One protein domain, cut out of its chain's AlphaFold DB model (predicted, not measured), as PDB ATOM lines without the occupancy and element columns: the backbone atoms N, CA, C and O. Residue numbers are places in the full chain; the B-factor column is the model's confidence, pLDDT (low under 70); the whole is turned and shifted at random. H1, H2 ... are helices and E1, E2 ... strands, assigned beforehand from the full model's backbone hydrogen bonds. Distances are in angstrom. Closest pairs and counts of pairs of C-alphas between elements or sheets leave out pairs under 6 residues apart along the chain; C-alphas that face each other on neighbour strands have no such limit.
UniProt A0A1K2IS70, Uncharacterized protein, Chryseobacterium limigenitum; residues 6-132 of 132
ATOM      1  N   GLU A   6     284.950 208.235 141.601       96.00
ATOM      2  CA  GLU A   6     285.703 207.262 142.400       96.00
ATOM      3  C   GLU A   6     284.754 206.323 143.148       96.00
ATOM      4  O   GLU A   6     284.920 205.108 143.084       96.00
ATOM      5  N   GLN A   7     283.695 206.863 143.758       95.75
ATOM      6  CA  GLN A   7     282.659 206.051 144.400       95.75
ATOM      7  C   GLN A   7     281.953 205.138 143.391       95.75
ATOM      8  O   GLN A   7     281.662 203.985 143.699       95.75
ATOM      9  N   ILE A   8     281.705 205.621 142.170       96.12
ATOM     10  CA  ILE A   8     281.121 204.813 141.092       96.12
ATOM     11  C   ILE A   8     282.060 203.673 140.676       96.12
ATOM     12  O   ILE A   8     281.587 202.556 140.468       96.12
ATOM     13  N   ILE A   9     283.373 203.919 140.601       96.00
ATOM     14  CA  ILE A   9     284.375 202.873 140.347       96.00
ATOM     15  C   ILE A   9     284.336 201.823 141.464       96.00
ATOM     16  O   ILE A   9     284.218 200.635 141.176       96.00
ATOM     17  N   GLU A  10     284.368 202.243 142.732       95.31
ATOM     18  CA  GLU A  10     284.312 201.332 143.884       95.31
ATOM     19  C   GLU A  10     283.038 200.474 143.885       95.31
ATOM     20  O   GLU A  10     283.094 199.264 144.122       95.31
ATOM     21  N   ILE A  11     281.886 201.086 143.589       94.62
ATOM     22  CA  ILE A  11     280.600 200.394 143.473       94.62
ATOM     23  C   ILE A  11     280.652 199.370 142.336       94.62
ATOM     24  O   ILE A  11     280.343 198.203 142.573       94.62
ATOM     25  N   GLY A  12     281.078 199.775 141.137       93.19
ATOM     26  CA  GLY A  12     281.152 198.903 139.965       93.19
ATOM     27  C   GLY A  12     282.067 197.697 140.184       93.19
ATOM     28  O   GLY A  12     281.637 196.554 140.035       93.19
ATOM     29  N   CYS A  13     283.290 197.934 140.661       93.12
ATOM     30  CA  CYS A  13     284.258 196.890 141.001       93.12
ATOM     31  C   CYS A  13     283.719 195.909 142.053       93.12
ATOM     32  O   CYS A  13     283.904 194.692 141.949       93.12
ATOM     33  N   LYS A  14     283.018 196.421 143.073       92.69
ATOM     34  CA  LYS A  14     282.407 195.581 144.104       92.69
ATOM     35  C   LYS A  14     281.252 194.741 143.555       92.69
ATOM     36  O   LYS A  14     281.126 193.586 143.950       92.69
ATOM     37  N   ILE A  15     280.433 195.290 142.659       91.00
ATOM     38  CA  ILE A  15     279.341 194.562 142.001       91.00
ATOM     39  C   ILE A  15     279.895 193.398 141.179       91.00
ATOM     40  O   ILE A  15     279.414 192.277 141.340       91.00
ATOM     41  N   VAL A  16     280.930 193.635 140.363       88.81
ATOM     42  CA  VAL A  16     281.560 192.575 139.557       88.81
ATOM     43  C   VAL A  16     282.060 191.444 140.458       88.81
ATOM     44  O   VAL A  16     281.718 190.279 140.252       88.81
ATOM     45  N   LYS A  17     282.767 191.793 141.537       89.56
ATOM     46  CA  LYS A  17     283.280 190.820 142.508       89.56
ATOM     47  C   LYS A  17     282.181 190.054 143.254       89.56
ATOM     48  O   LYS A  17     282.323 188.856 143.481       89.56
ATOM     49  N   ASP A  18     281.112 190.727 143.679       89.62
ATOM     50  CA  ASP A  18     280.047 190.100 144.471       89.62
ATOM     51  C   ASP A  18     279.144 189.191 143.612       89.62
ATOM     52  O   ASP A  18     278.721 188.135 144.090       89.62
ATOM     53  N   ILE A  19     278.860 189.583 142.362       85.06
ATOM     54  CA  ILE A  19     277.891 188.906 141.484       85.06
ATOM     55  C   ILE A  19     278.557 187.856 140.598       85.06
ATOM     56  O   ILE A  19     278.109 186.710 140.586       85.06
ATOM     57  N   TYR A  20     279.610 188.230 139.870       77.06
ATOM     58  CA  TYR A  20     280.285 187.314 138.947       77.06
ATOM     59  C   TYR A  20     281.354 186.488 139.639       77.06
ATOM     60  O   TYR A  20     281.577 185.342 139.269       77.06
ATOM     61  N   LYS A  21     281.952 187.041 140.705       80.19
ATOM     62  CA  LYS A  21     283.149 186.475 141.345       80.19
ATOM     63  C   LYS A  21     284.320 186.348 140.362       80.19
ATOM     64  O   LYS A  21     285.223 185.553 140.606       80.19
ATOM     65  N   ASP A  22     284.293 187.153 139.303       71.69
ATOM     66  CA  ASP A  22     285.306 187.183 138.257       71.69
ATOM     67  C   ASP A  22     286.458 188.116 138.628       71.69
ATOM     68  O   ASP A  22     286.300 189.101 139.364       71.69
ATOM     69  N   GLU A  23     287.626 187.800 138.075       82.50
ATOM     70  CA  GLU A  23     288.729 188.743 137.965       82.50
ATOM     71  C   GLU A  23     288.490 189.659 136.759       82.50
ATOM     72  O   GLU A  23     287.957 189.248 135.727       82.50
ATOM     73  N   TYR A  24     288.892 190.918 136.886       88.38
ATOM     74  CA  TYR A  24     288.720 191.929 135.851       88.38
ATOM     75  C   TYR A  24     290.002 192.729 135.657       88.38
ATOM     76  O   TYR A  24     290.838 192.849 136.555       88.38
ATOM     77  N   LEU A  25     290.152 193.286 134.462       89.31
ATOM     78  CA  LEU A  25     291.318 194.061 134.071       89.31
ATOM     79  C   LEU A  25     291.136 195.518 134.505       89.31
ATOM     80  O   LEU A  25     290.485 196.301 133.819       89.31
ATOM     81  N   GLU A  26     291.709 195.913 135.644       89.56
ATOM     82  CA  GLU A  26     291.535 197.265 136.210       89.56
ATOM     83  C   GLU A  26     291.890 198.402 135.234       89.56
ATOM     84  O   GLU A  26     291.257 199.458 135.234       89.56
ATOM     85  N   ASN A  27     292.866 198.187 134.350       93.00
ATOM     86  CA  ASN A  27     293.272 199.159 133.332       93.00
ATOM     87  C   ASN A  27     292.223 199.383 132.224       93.00
ATOM     88  O   ASN A  27     292.381 200.306 131.427       93.00
ATOM     89  N   THR A  28     291.169 198.565 132.173       94.06
ATOM     90  CA  THR A  28     290.047 198.683 131.224       94.06
ATOM     91  C   THR A  28     288.839 199.410 131.816       94.06
ATOM     92  O   THR A  28     287.848 199.618 131.121       94.06
ATOM     93  N   ILE A  29     288.905 199.834 133.086       95.31
ATOM     94  CA  ILE A  29     287.791 200.517 133.748       95.31
ATOM     95  C   ILE A  29     287.449 201.817 133.012       95.31
ATOM     96  O   ILE A  29     288.244 202.757 132.921       95.31
ATOM     97  N   VAL A  30     286.201 201.908 132.559       95.81
ATOM     98  CA  VAL A  30     285.618 203.101 131.948       95.81
ATOM     99  C   VAL A  30     284.424 203.550 132.776       95.81
ATOM    100  O   VAL A  30     283.494 202.790 133.024       95.81
ATOM    101  N   VAL A  31     284.414 204.830 133.154       96.38
ATOM    102  CA  VAL A  31     283.273 205.464 133.825       96.38
ATOM    103  C   VAL A  31     282.866 206.723 133.077       96.38
ATOM    104  O   VAL A  31     283.673 207.646 132.919       96.38
ATOM    105  N   LYS A  32     281.612 206.760 132.614       96.19
ATOM    106  CA  LYS A  32     281.040 207.849 131.808       96.19
ATOM    107  C   LYS A  32     279.710 208.307 132.393       96.19
ATOM    108  O   LYS A  32     278.845 207.483 132.659       96.19
ATOM    109  N   GLN A  33     279.524 209.616 132.544       95.62
ATOM    110  CA  GLN A  33     278.212 210.170 132.888       95.62
ATOM    111  C   GLN A  33     277.232 209.942 131.737       95.62
ATOM    112  O   GLN A  33     277.588 210.135 130.573       95.62
ATOM    113  N   ARG A  34     276.000 209.543 132.058       93.56
ATOM    114  CA  ARG A  34     274.914 209.392 131.083       93.56
ATOM    115  C   ARG A  34     273.550 209.509 131.752       93.56
ATOM    116  O   ARG A  34     273.438 209.466 132.975       93.56
ATOM    117  N   LYS A  35     272.503 209.585 130.933       91.31
ATOM    118  CA  LYS A  35     271.149 209.271 131.387       91.31
ATOM    119  C   LYS A  35     271.009 207.754 131.522       91.31
ATOM    120  O   LYS A  35     271.317 207.018 130.579       91.31
ATOM    121  N   VAL A  36     270.623 207.318 132.717       90.00
ATOM    122  CA  VAL A  36     270.317 205.925 133.050       90.00
ATOM    123  C   VAL A  36     268.826 205.704 132.845       90.00
ATOM    124  O   VAL A  36     268.011 206.503 133.310       90.00
ATOM    125  N   ASN A  37     268.480 204.620 132.152       87.69
ATOM    126  CA  ASN A  37     267.100 204.299 131.813       87.69
ATOM    127  C   ASN A  37     266.522 203.308 132.827       87.69
ATOM    128  O   ASN A  37     267.035 202.204 133.009       87.69
ATOM    129  N   LEU A  38     265.410 203.692 133.443       84.69
ATOM    130  CA  LEU A  38     264.604 202.874 134.336       84.69
ATOM    131  C   LEU A  38     263.395 202.348 133.566       84.69
ATOM    132  O   LEU A  38     262.406 203.056 133.358       84.69
ATOM    133  N   TYR A  39     263.491 201.097 133.124       78.56
ATOM    134  CA  TYR A  39     262.392 200.391 132.472       78.56
ATOM    135  C   TYR A  39     261.483 199.792 133.533       78.56
ATOM    136  O   TYR A  39     261.958 199.048 134.383       78.56
ATOM    137  N   PHE A  40     260.188 200.078 133.489       71.56
ATOM    138  CA  PHE A  40     259.263 199.458 134.426       71.56
ATOM    139  C   PHE A  40     258.878 198.049 133.979       71.56
ATOM    140  O   PHE A  40     258.691 197.810 132.782       71.56
ATOM    141  N   PRO A  41     258.700 197.116 134.926       64.81
ATOM    142  CA  PRO A  41     258.092 195.842 134.611       64.81
ATOM    143  C   PRO A  41     256.683 196.068 134.066       64.81
ATOM    144  O   PRO A  41     255.939 196.904 134.580       64.81
ATOM    145  N   ASN A  42     256.324 195.320 133.025       64.38
ATOM    146  CA  ASN A  42     254.999 195.355 132.401       64.38
ATOM    147  C   ASN A  42     254.615 196.701 131.752       64.38
ATOM    148  O   ASN A  42     253.443 196.921 131.448       64.38
ATOM    149  N   ASN A  43     255.589 197.578 131.484       66.81
ATOM    150  CA  ASN A  43     255.368 198.832 130.771       66.81
ATOM    151  C   ASN A  43     256.127 198.860 129.437       66.81
ATOM    152  O   ASN A  43     257.335 199.079 129.390       66.81
ATOM    153  N   SER A  44     255.407 198.622 128.340       69.81
ATOM    154  CA  SER A  44     255.972 198.535 126.988       69.81
ATOM    155  C   SER A  44     256.000 199.864 126.231       69.81
ATOM    156  O   SER A  44     256.445 199.892 125.088       69.81
ATOM    157  N   SER A  45     255.509 200.957 126.828       78.62
ATOM    158  CA  SER A  45     255.303 202.231 126.118       78.62
ATOM    159  C   SER A  45     256.095 203.418 126.678       78.62
ATOM    160  O   SER A  45     256.170 204.462 126.030       78.62
ATOM    161  N   GLU A  46     256.729 203.262 127.842       83.44
ATOM    162  CA  GLU A  46     257.442 204.342 128.524       83.44
ATOM    163  C   GLU A  46     258.564 203.837 129.446       83.44
ATOM    164  O   GLU A  46     258.558 202.701 129.919       83.44
ATOM    165  N   TYR A  47     259.523 204.724 129.712       85.50
ATOM    166  CA  TYR A  47     260.616 204.548 130.668       85.50
ATOM    167  C   TYR A  47     260.929 205.885 131.350       85.50
ATOM    168  O   TYR A  47     260.467 206.941 130.908       85.50
ATOM    169  N   TYR A  48     261.705 205.858 132.430       86.44
ATOM    170  CA  TYR A  48     262.194 207.077 133.078       86.44
ATOM    171  C   TYR A  48     263.698 207.218 132.880       86.44
ATOM    172  O   TYR A  48     264.435 206.244 132.994       86.44
ATOM    173  N   GLU A  49     264.154 208.433 132.602       90.56
ATOM    174  CA  GLU A  49     265.571 208.785 132.601       90.56
ATOM    175  C   GLU A  49     265.936 209.470 133.913       90.56
ATOM    176  O   GLU A  49     265.193 210.325 134.400       90.56
ATOM    177  N   HIS A  50     267.116 209.153 134.433       90.75
ATOM    178  CA  HIS A  50     267.718 209.849 135.565       90.75
ATOM    179  C   HIS A  50     269.201 210.118 135.295       90.75
ATOM    180  O   HIS A  50     269.831 209.420 134.496       90.75
ATOM    181  N   ASP A  51     269.770 211.141 135.936       93.50
ATOM    182  CA  ASP A  51     271.221 211.340 135.918       93.50
ATOM    183  C   ASP A  51     271.929 210.139 136.550       93.50
ATOM    184  O   ASP A  51     271.499 209.614 137.580       93.50
ATOM    185  N   GLY A  52     273.035 209.725 135.941       94.50
ATOM    186  CA  GLY A  52     273.850 208.646 136.461       94.50
ATOM    187  C   GLY A  52     275.109 208.412 135.647       94.50
ATOM    188  O   GLY A  52     275.667 209.315 135.012       94.50
ATOM    189  N   TRP A  53     275.571 207.174 135.702       95.44
ATOM    190  CA  TRP A  53     276.865 206.745 135.225       95.44
ATOM    191  C   TRP A  53     276.752 205.369 134.580       95.44
ATOM    192  O   TRP A  53     276.054 204.493 135.081       95.44
ATOM    193  N   LEU A  54     277.489 205.182 133.493       94.56
ATOM    194  CA  LEU A  54     277.877 203.875 132.996       94.56
ATOM    195  C   LEU A  54     279.244 203.545 133.582       94.56
ATOM    196  O   LEU A  54     280.200 204.293 133.359       94.56
ATOM    197  N   PHE A  55     279.328 202.427 134.288       94.69
ATOM    198  CA  PHE A  55     280.573 201.748 134.615       94.69
ATOM    199  C   PHE A  55     280.755 200.572 133.657       94.69
ATOM    200  O   PHE A  55     279.809 199.831 133.392       94.69
ATOM    201  N   MET A  56     281.969 200.402 133.146       93.88
ATOM    202  CA  MET A  56     282.342 199.277 132.304       93.88
ATOM    203  C   MET A  56     283.725 198.770 132.693       93.88
ATOM    204  O   MET A  56     284.614 199.578 132.967       93.88
ATOM    205  N   VAL A  57     283.902 197.453 132.702       92.94
ATOM    206  CA  VAL A  57     285.207 196.813 132.888       92.94
ATOM    207  C   VAL A  57     285.246 195.484 132.149       92.94
ATOM    208  O   VAL A  57     284.248 194.760 132.133       92.94
ATOM    209  N   ASP A  58     286.391 195.162 131.565       91.00
ATOM    210  CA  ASP A  58     286.599 193.883 130.903       91.00
ATOM    211  C   ASP A  58     286.977 192.814 131.928       91.00
ATOM    212  O   ASP A  58     287.791 193.036 132.833       91.00
ATOM    213  N   SER A  59     286.378 191.638 131.782       86.19
ATOM    214  CA  SER A  59     286.769 190.439 132.513       86.19
ATOM    215  C   SER A  59     288.128 189.930 132.019       86.19
ATOM    216  O   SER A  59     288.609 190.291 130.940       86.19
ATOM    217  N   THR A  60     288.766 189.070 132.809       85.31
ATOM    218  CA  THR A  60     289.936 188.304 132.349       85.31
ATOM    219  C   THR A  60     289.550 187.137 131.435       85.31
ATOM    220  O   THR A  60     290.425 186.548 130.796       85.31
ATOM    221  N   HIS A  61     288.259 186.795 131.360       79.88
ATOM    222  CA  HIS A  61     287.750 185.755 130.479       79.88
ATOM    223  C   HIS A  61     287.679 186.272 129.039       79.88
ATOM    224  O   HIS A  61     287.191 187.373 128.782       79.88
ATOM    225  N   SER A  62     288.154 185.462 128.094       74.25
ATOM    226  CA  SER A  62     288.147 185.786 126.666       74.25
ATOM    227  C   SER A  62     287.411 184.720 125.864       74.25
ATOM    228  O   SER A  62     287.564 183.522 126.103       74.25
ATOM    229  N   TYR A  63     286.628 185.174 124.887       65.88
ATOM    230  CA  TYR A  63     286.052 184.362 123.822       65.88
ATOM    231  C   TYR A  63     286.723 184.754 122.503       65.88
ATOM    232  O   TYR A  63     286.420 185.788 121.905       65.88
ATOM    233  N   GLY A  64     287.669 183.931 122.049       75.62
ATOM    234  CA  GLY A  64     288.510 184.269 120.899       75.62
ATOM    235  C   GLY A  64     289.406 185.472 121.205       75.62
ATOM    236  O   GLY A  64     290.151 185.444 122.180       75.62
ATOM    237  N   ASP A  65     289.311 186.523 120.388       75.38
ATOM    238  CA  ASP A  65     290.130 187.740 120.510       75.38
ATOM    239  C   ASP A  65     289.467 188.852 121.352       75.38
ATOM    240  O   ASP A  65     289.980 189.971 121.412       75.38
ATOM    241  N   MET A  66     288.308 188.585 121.968       75.31
ATOM    242  CA  MET A  66     287.545 189.576 122.735       75.31
ATOM    243  C   MET A  66     287.315 189.112 124.172       75.31
ATOM    244  O   MET A  66     286.945 187.963 124.412       75.31
ATOM    245  N   ASN A  67     287.500 190.028 125.120       80.94
ATOM    246  CA  ASN A  67     287.115 189.807 126.510       80.94
ATOM    247  C   ASN A  67     285.630 190.116 126.692       80.94
ATOM    248  O   ASN A  67     285.102 191.022 126.044       80.94
ATOM    249  N   ASP A  68     284.972 189.408 127.607       82.88
ATOM    250  CA  ASP A  68     283.626 189.798 128.024       82.88
ATOM    251  C   ASP A  68     283.708 191.108 128.817       82.88
ATOM    252  O   ASP A  68     284.509 191.216 129.750       82.88
ATOM    253  N   SER A  69     282.861 192.085 128.491       86.25
ATOM    254  CA  SER A  69     282.765 193.339 129.248       86.25
ATOM    255  C   SER A  69     281.551 193.316 130.170       86.25
ATOM    256  O   SER A  69     280.429 193.033 129.744       86.25
ATOM    257  N   HIS A  70     281.737 193.696 131.432       86.94
ATOM    258  CA  HIS A  70     280.644 193.972 132.359       86.94
ATOM    259  C   HIS A  70     280.244 195.438 132.253       86.94
ATOM    260  O   HIS A  70     281.083 196.322 132.401       86.94
ATOM    261  N   LEU A  71     278.958 195.700 132.037       89.75
ATOM    262  CA  LEU A  71     278.383 197.036 131.958       89.75
ATOM    263  C   LEU A  71     277.345 197.204 133.065       89.75
ATOM    264  O   LEU A  71     276.440 196.378 133.217       89.75
ATOM    265  N   ILE A  72     277.474 198.289 133.822       90.88
ATOM    266  CA  ILE A  72     276.637 198.591 134.979       90.88
ATOM    267  C   ILE A  72     276.138 200.027 134.863       90.88
ATOM    268  O   ILE A  72     276.937 200.964 134.831       90.88
ATOM    269  N   ASP A  73     274.821 200.203 134.845       92.00
ATOM    270  CA  ASP A  73     274.218 201.526 134.998       92.00
ATOM    271  C   ASP A  73     273.999 201.816 136.489       92.00
ATOM    272  O   ASP A  73     273.407 201.008 137.211       92.00
ATOM    273  N   ILE A  74     274.475 202.973 136.950       92.50
ATOM    274  CA  ILE A  74     274.421 203.413 138.350       92.50
ATOM    275  C   ILE A  74     273.851 204.832 138.381       92.50
ATOM    276  O   ILE A  74     274.355 205.718 137.692       92.50
ATOM    277  N   LEU A  75     272.802 205.071 139.166       92.00
ATOM    278  CA  LEU A  75     272.233 206.409 139.343       92.00
ATOM    279  C   LEU A  75     273.261 207.360 139.963       92.00
ATOM    280  O   LEU A  75     274.209 206.946 140.629       92.00
ATOM    281  N   ASP A  76     273.068 208.665 139.795       92.06
ATOM    282  CA  ASP A  76     273.926 209.668 140.429       92.06
ATOM    283  C   ASP A  76     273.851 209.633 141.966       92.06
ATOM    284  O   ASP A  76     274.706 210.213 142.626       92.06
ATOM    285  N   THR A  77     272.891 208.910 142.546       90.44
ATOM    286  CA  THR A  77     272.804 208.576 143.974       90.44
ATOM    287  C   THR A  77     273.774 207.466 144.404       90.44
ATOM    288  O   THR A  77     273.944 207.244 145.601       90.44
ATOM    289  N   GLY A  78     274.419 206.777 143.455       89.38
ATOM    290  CA  GLY A  78     275.236 205.579 143.687       89.38
ATOM    291  C   GLY A  78     274.431 204.274 143.687       89.38
ATOM    292  O   GLY A  78     274.972 203.208 143.969       89.38
ATOM    293  N   GLU A  79     273.139 204.342 143.387       89.12
ATOM    294  CA  GLU A  79     272.250 203.187 143.350       89.12
ATOM    295  C   GLU A  79     272.400 202.428 142.024       89.12
ATOM    296  O   GLU A  79     272.142 202.999 140.962       89.12
ATOM    297  N   PRO A  80     272.850 201.164 142.040       89.31
ATOM    298  CA  PRO A  80     272.974 200.391 140.817       89.31
ATOM    299  C   PRO A  80     271.589 199.996 140.302       89.31
ATOM    300  O   PRO A  80     270.666 199.738 141.075       89.31
ATOM    301  N   VAL A  81     271.449 199.957 138.981       85.81
ATOM    302  CA  VAL A  81     270.173 199.698 138.310       85.81
ATOM    303  C   VAL A  81     270.263 198.426 137.497       85.81
ATOM    304  O   VAL A  81     269.581 197.448 137.789       85.81
ATOM    305  N   ASN A  82     271.085 198.449 136.454       80.94
ATOM    306  CA  ASN A  82     271.086 197.432 135.420       80.94
ATOM    307  C   ASN A  82     272.465 196.802 135.305       80.94
ATOM    308  O   ASN A  82     273.479 197.474 135.490       80.94
ATOM    309  N   LEU A  83     272.466 195.518 134.963       74.38
ATOM    310  CA  LEU A  83     273.663 194.737 134.727       74.38
ATOM    311  C   LEU A  83     273.544 194.027 133.387       74.38
ATOM    312  O   LEU A  83     272.610 193.257 133.168       74.38
ATOM    313  N   SER A  84     274.516 194.246 132.516       74.25
ATOM    314  CA  SER A  84     274.628 193.530 131.249       74.25
ATOM    315  C   SER A  84     276.062 193.082 131.037       74.25
ATOM    316  O   SER A  84     276.990 193.831 131.328       74.25
ATOM    317  N   ILE A  85     276.235 191.876 130.507       69.56
ATOM    318  CA  ILE A  85     277.516 191.427 129.965       69.56
ATOM    319  C   ILE A  85     277.429 191.630 128.464       69.56
ATOM    320  O   ILE A  85     276.501 191.112 127.851       69.56
ATOM    321  N   ALA A  86     278.350 192.386 127.883       71.50
ATOM    322  CA  ALA A  86     278.555 192.350 126.446       71.50
ATOM    323  C   ALA A  86     279.525 191.201 126.168       71.50
ATOM    324  O   ALA A  86     280.735 191.374 126.297       71.50
ATOM    325  N   SER A  87     278.979 190.021 125.869       64.88
ATOM    326  CA  SER A  87     279.782 188.884 125.421       64.88
ATOM    327  C   SER A  87     279.975 188.917 123.909       64.88
ATOM    328  O   SER A  87     279.122 189.436 123.179       64.88
ATOM    329  N   GLY A  88     281.066 188.314 123.427       52.03
ATOM    330  CA  GLY A  88     281.322 188.144 121.988       52.03
ATOM    331  C   GLY A  88     280.180 187.435 121.236       52.03
ATOM    332  O   GLY A  88     279.973 187.690 120.052       52.03
ATOM    333  N   ASP A  89     279.380 186.633 121.949       48.47
ATOM    334  CA  ASP A  89     278.218 185.890 121.432       48.47
ATOM    335  C   ASP A  89     276.877 186.659 121.496       48.47
ATOM    336  O   ASP A  89     275.821 186.110 121.174       48.47
ATOM    337  N   GLY A  90     276.873 187.938 121.891       47.47
ATOM    338  CA  GLY A  90     275.682 188.796 121.795       47.47
ATOM    339  C   GLY A  90     274.616 188.574 122.877       47.47
ATOM    340  O   GLY A  90     273.442 188.891 122.667       47.47
ATOM    341  N   GLY A  91     274.993 188.050 124.048       45.41
ATOM    342  CA  GLY A  91     274.074 187.904 125.177       45.41
ATOM    343  C   GLY A  91     273.669 189.260 125.767       45.41
ATOM    344  O   GLY A  91     274.519 190.074 126.092       45.41
ATOM    345  N   ASN A  92     272.367 189.510 125.945       49.41
ATOM    346  CA  ASN A  92     271.848 190.726 126.581       49.41
ATOM    347  C   ASN A  92     270.884 190.335 127.711       49.41
ATOM    348  O   ASN A  92     269.728 189.994 127.462       49.41
ATOM    349  N   SER A  93     271.339 190.325 128.967       51.12
ATOM    350  CA  SER A  93     270.483 189.967 130.107       51.12
ATOM    351  C   SER A  93     269.716 191.183 130.635       51.12
ATOM    352  O   SER A  93     269.970 191.674 131.731       51.12
ATOM    353  N   SER A  94     268.754 191.673 129.856       55.34
ATOM    354  CA  SER A  94     267.990 192.893 130.138       55.34
ATOM    355  C   SER A  94     266.834 192.730 131.141       55.34
ATOM    356  O   SER A  94     265.999 193.629 131.214       55.34
ATOM    357  N   SER A  95     266.728 191.624 131.887       58.12
ATOM    358  CA  SER A  95     265.627 191.357 132.842       58.12
ATOM    359  C   SER A  95     266.008 191.493 134.322       58.12
ATOM    360  O   SER A  95     265.147 191.399 135.196       58.12
ATOM    361  N   LYS A  96     267.288 191.733 134.604       71.00
ATOM    362  CA  LYS A  96     267.879 191.665 135.941       71.00
ATOM    363  C   LYS A  96     268.278 193.052 136.446       71.00
ATOM    364  O   LYS A  96     268.681 193.906 135.661       71.00
ATOM    365  N   ALA A  97     268.148 193.270 137.749       78.50
ATOM    366  CA  ALA A  97     268.540 194.498 138.435       78.50
ATOM    367  C   ALA A  97     269.428 194.185 139.647       78.50
ATOM    368  O   ALA A  97     269.447 193.050 140.127       78.50
ATOM    369  N   ILE A  98     270.183 195.170 140.135       82.12
ATOM    370  CA  ILE A  98     271.160 194.976 141.218       82.12
ATOM    371  C   ILE A  98     270.688 195.674 142.488       82.12
ATOM    372  O   ILE A  98     270.376 196.858 142.456       82.12
ATOM    373  N   ILE A  99     270.736 194.981 143.626       81.75
ATOM    374  CA  ILE A  99     270.518 195.594 144.944       81.75
ATOM    375  C   ILE A  99     271.651 195.271 145.906       81.75
ATOM    376  O   ILE A  99     272.321 194.244 145.785       81.75
ATOM    377  N   LYS A 100     271.844 196.127 146.912       81.81
ATOM    378  CA  LYS A 100     272.717 195.834 148.052       81.81
ATOM    379  C   LYS A 100     271.917 195.073 149.109       81.81
ATOM    380  O   LYS A 100     270.992 195.615 149.704       81.81
ATOM    381  N   SER A 101     272.280 193.819 149.355       80.88
ATOM    382  CA  SER A 101     271.670 192.996 150.406       80.88
ATOM    383  C   SER A 101     271.953 193.542 151.810       80.88
ATOM    384  O   SER A 101     272.899 194.306 152.025       80.88
ATOM    385  N   LEU A 102     271.205 193.048 152.803       80.06
ATOM    386  CA  LEU A 102     271.410 193.358 154.228       80.06
ATOM    387  C   LEU A 102     272.814 192.994 154.742       80.06
ATOM    388  O   LEU A 102     273.299 193.589 155.696       80.06
ATOM    389  N   THR A 103     273.486 192.041 154.088       81.19
ATOM    390  CA  THR A 103     274.869 191.643 154.413       81.19
ATOM    391  C   THR A 103     275.926 192.566 153.797       81.19
ATOM    392  O   THR A 103     277.122 192.339 153.953       81.19
ATOM    393  N   GLY A 104     275.504 193.594 153.055       81.38
ATOM    394  CA  GLY A 104     276.386 194.548 152.386       81.38
ATOM    395  C   GLY A 104     276.965 194.068 151.052       81.38
ATOM    396  O   GLY A 104     277.737 194.809 150.440       81.38
ATOM    397  N   LYS A 105     276.597 192.863 150.593       87.88
ATOM    398  CA  LYS A 105     276.938 192.331 149.262       87.88
ATOM    399  C   LYS A 105     275.910 192.730 148.216       87.88
ATOM    400  O   LYS A 105     274.720 192.758 148.538       87.88
ATOM    401  N   TYR A 106     276.348 192.964 146.985       89.38
ATOM    402  CA  TYR A 106     275.435 193.134 145.858       89.38
ATOM    403  C   TYR A 106     274.902 191.790 145.363       89.38
ATOM    404  O   TYR A 106     275.634 190.805 145.304       89.38
ATOM    405  N   ILE A 107     273.615 191.756 145.030       87.12
ATOM    406  CA  ILE A 107     272.934 190.593 144.465       87.12
ATOM    407  C   ILE A 107     272.090 191.021 143.272       87.12
ATOM    408  O   ILE A 107     271.689 192.181 143.163       87.12
ATOM    409  N   VAL A 108     271.807 190.060 142.399       86.81
ATOM    410  CA  VAL A 108     270.883 190.246 141.286       86.81
ATOM    411  C   VAL A 108     269.487 189.819 141.709       86.81
ATOM    412  O   VAL A 108     269.322 188.745 142.287       86.81
ATOM    413  N   ILE A 109     268.496 190.633 141.377       82.62
ATOM    414  CA  ILE A 109     267.078 190.321 141.535       82.62
ATOM    415  C   ILE A 109     266.333 190.589 140.232       82.62
ATOM    416  O   ILE A 109     266.844 191.265 139.331       82.62
ATOM    417  N   ASP A 110     265.113 190.075 140.137       80.81
ATOM    418  CA  ASP A 110     264.232 190.417 139.033       80.81
ATOM    419  C   ASP A 110     263.820 191.886 139.119       80.81
ATOM    420  O   ASP A 110     263.631 192.460 140.196       80.81
ATOM    421  N   ARG A 111     263.662 192.514 137.954       78.00
ATOM    422  CA  ARG A 111     263.300 193.930 137.862       78.00
ATOM    423  C   ARG A 111     261.969 194.244 138.556       78.00
ATOM    424  O   ARG A 111     261.831 195.320 139.123       78.00
ATOM    425  N   GLU A 112     261.008 193.319 138.560       79.31
ATOM    426  CA  GLU A 112     259.761 193.474 139.325       79.31
ATOM    427  C   GLU A 112     260.007 193.687 140.813       79.31
ATOM    428  O   GLU A 112     259.432 194.597 141.410       79.31
ATOM    429  N   ASP A 113     260.887 192.888 141.403       78.50
ATOM    430  CA  ASP A 113     261.194 192.984 142.823       78.50
ATOM    431  C   ASP A 113     262.070 194.200 143.125       78.50
ATOM    432  O   ASP A 113     261.913 194.827 144.172       78.50
ATOM    433  N   TYR A 114     262.906 194.624 142.174       81.50
ATOM    434  CA  TYR A 114     263.670 195.867 142.279       81.50
ATOM    435  C   TYR A 114     262.771 197.079 142.508       81.50
ATOM    436  O   TYR A 114     262.965 197.798 143.485       81.50
ATOM    437  N   PHE A 115     261.734 197.268 141.689       78.00
ATOM    438  CA  PHE A 115     260.811 198.394 141.865       78.00
ATOM    439  C   PHE A 115     259.883 198.250 143.080       78.00
ATOM    440  O   PHE A 115     259.391 199.257 143.579       78.00
ATOM    441  N   LYS A 116     259.647 197.033 143.590       74.31
ATOM    442  CA  LYS A 116     258.912 196.839 144.856       74.31
ATOM    443  C   LYS A 116     259.754 197.218 146.075       74.31
ATOM    444  O   LYS A 116     259.209 197.698 147.065       74.31
ATOM    445  N   HIS A 117     261.062 196.967 146.026       68.25
ATOM    446  CA  HIS A 117     261.976 197.212 147.142       68.25
ATOM    447  C   HIS A 117     262.586 198.615 147.132       68.25
ATOM    448  O   HIS A 117     262.910 199.143 148.197       68.25
ATOM    449  N   HIS A 118     262.699 199.234 145.959       70.31
ATOM    450  CA  HIS A 118     263.186 200.597 145.814       70.31
ATOM    451  C   HIS A 118     262.022 201.579 145.719       70.31
ATOM    452  O   HIS A 118     261.318 201.660 144.714       70.31
ATOM    453  N   ASN A 119     261.827 202.347 146.795       66.50
ATOM    454  CA  ASN A 119     260.793 203.376 146.893       66.50
ATOM    455  C   ASN A 119     261.204 204.640 146.119       66.50
ATOM    456  O   ASN A 119     261.469 205.696 146.702       66.50
ATOM    457  N   PHE A 120     261.329 204.513 144.800       72.31
ATOM    458  CA  PHE A 120     261.617 205.632 143.916       72.31
ATOM    459  C   PHE A 120     260.450 206.619 143.919       72.31
ATOM    460  O   PHE A 120     259.310 206.281 143.598       72.31
ATOM    461  N   ASP A 121     260.750 207.872 144.240       71.81
ATOM    462  CA  ASP A 121     259.786 208.957 144.148       71.81
ATOM    463  C   ASP A 121     259.850 209.597 142.756       71.81
ATOM    464  O   ASP A 121     260.539 210.593 142.528       71.81
ATOM    465  N   PHE A 122     259.113 209.008 141.814       70.62
ATOM    466  CA  PHE A 122     259.023 209.484 140.427       70.62
ATOM    467  C   PHE A 122     258.310 210.828 140.277       70.62
ATOM    468  O   PHE A 122     258.265 211.378 139.179       70.62
ATOM    469  N   THR A 123     257.741 211.372 141.357       68.81
ATOM    470  CA  THR A 123     257.185 212.730 141.338       68.81
ATOM    471  C   THR A 123     258.285 213.791 141.386       68.81
ATOM    472  O   THR A 123     258.047 214.959 141.060       68.81
ATOM    473  N   LYS A 124     259.516 213.396 141.738       72.88
ATOM    474  CA  LYS A 124     260.674 214.286 141.737       72.88
ATOM    475  C   LYS A 124     261.088 214.648 140.314       72.88
ATOM    476  O   LYS A 124     261.178 213.802 139.430       72.88
ATOM    477  N   LYS A 125     261.438 215.925 140.126       72.12
ATOM    478  CA  LYS A 125     261.834 216.527 138.834       72.12
ATOM    479  C   LYS A 125     263.061 215.889 138.171       72.12
ATOM    480  O   LYS A 125     263.335 216.152 137.007       72.12
ATOM    481  N   GLU A 126     263.824 215.127 138.937       81.12
ATOM    482  CA  GLU A 126     265.049 214.451 138.519       81.12
ATOM    483  C   GLU A 126     264.767 213.181 137.690       81.12
ATOM    484  O   GLU A 126     265.610 212.789 136.882       81.12
ATOM    485  N   PHE A 127     263.544 212.633 137.759       81.38
ATOM    486  CA  PHE A 127     263.061 211.599 136.841       81.38
ATOM    487  C   PHE A 127     262.327 212.219 135.647       81.38
ATOM    488  O   PHE A 127     261.298 212.877 135.794       81.38
ATOM    489  N   VAL A 128     262.826 211.968 134.435       84.75
ATOM    490  CA  VAL A 128     262.204 212.441 133.190       84.75
ATOM    491  C   VAL A 128     261.483 211.288 132.512       84.75
ATOM    492  O   VAL A 128     262.109 210.342 132.038       84.75
ATOM    493  N   LYS A 129     260.154 211.375 132.433       86.56
ATOM    494  CA  LYS A 129     259.327 210.379 131.748       86.56
ATOM    495  C   LYS A 129     259.517 210.457 130.228       86.56
ATOM    496  O   LYS A 129     259.375 211.529 129.636       86.56
ATOM    497  N   ARG A 130     259.789 209.320 129.590       85.38
ATOM    498  CA  ARG A 130     259.980 209.166 128.141       85.38
ATOM    499  C   ARG A 130     259.051 208.102 127.575       85.38
ATOM    500  O   ARG A 130     258.656 207.185 128.283       85.38
ATOM    501  N   LYS A 131     258.724 208.233 126.290       85.06
ATOM    502  CA  LYS A 131     258.068 207.190 125.487       85.06
ATOM    503  C   LYS A 131     259.121 206.506 124.608       85.06
ATOM    504  O   LYS A 131     260.135 207.145 124.318       85.06
ATOM    505  N   PHE A 132     258.899 205.239 124.258       75.12
ATOM    506  CA  PHE A 132     259.749 204.515 123.301       75.12
ATOM    507  C   PHE A 132     259.699 205.131 121.901       75.12
ATOM    508  O   PHE A 132     258.648 205.719 121.552       75.12
TER     509      PHE A 132
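Overview. This is residues 6 to 132 of the 132 residues of an uncharacterized protein of Chryseobacterium limigenitum (UniProt A0A1K2IS70). A strongly twisted antiparallel sheet, E1, E2, E3 and E4 with E7 beside the beginning of E2, has helix H1 lying across one face. On that side the small hairpin of E5 and E6 packs crosswise on E4 and beside H1, so that the two sheets make a loose sandwich, only partly face to face. The short helix H2 packs on E5 away from H1. The printed part has 127 residues, in the order H1 E1 E2 E3 E4 E5 E6 H2 E7, with two named helices and seven named strands, and its class is mixed, helices and strands. It is compact, with a radius of gyration of the C-alphas of 14.7 A and spans of 44 by 32 by 25 A.

Along the chain. H1, residues 6 to 19, begins at C-alpha 6 (285.703, 207.262, 142.400) and is 20.0 A long. E1, residues 30 to 39, is 23.4 A long and bends by 77 degrees at residue 33. E2, residues 46 to 63, is 35.2 A long and bends by 96 degrees at residue 60. E3, residues 66 to 75, is 28.2 A long, and E4, residues 80 to 86, 17.4 A. E5 is residues 96 to 100, E6 residues 106 to 110 and H2 residues 111 to 117. E7, residues 128 to 131, ends at C-alpha 131 (258.068, 207.190, 125.487).

Arrangement. H1 is on the branched sheet at a height of 8.4 A, over E2 and E3; it runs only just across the strands, at 61 degrees to E3 on the local plane. Its closest C-alphas to E2 are those of Gly 12 and Phe 55, 6.1 A apart. E1 to E4 form a meander, each strand the antiparallel neighbour of the one before. N 32 and O 54 of the hairpin E1 and E2 are 2.9 A apart, N 55 and O 72 of E2 and E3 2.9 A, and N 71 and O 84 of E3 and E4 2.8 A. E7 is antiparallel to E2, with N 49 and O 128 at 2.9 A; E1 lies on one side of E2, E3 and E7 on the other side. In the hairpin E5 and E6, N 97 and O 109 are 2.9 A apart. The closest C-alphas of E4 and E5 are those of Asn 82 and Ala 97, 4.9 A apart, and of H1 and E6 those of Ile 15 and Tyr 106, 5.7 A. H2 only grazes the branched sheet, and H1 and H2 are apart. In H1 and H2 every O i to N i+4 pair is within hydrogen-bond range.

Size, cuts and confidence. The two C-alphas farthest apart, those of Gly 64 and Thr 123, are 47.0 A apart. The printed part has no cut and no long link. Its mean pLDDT is 81.7, with 18 residues under 70, among them residues 41 to 44 and 87 to 95.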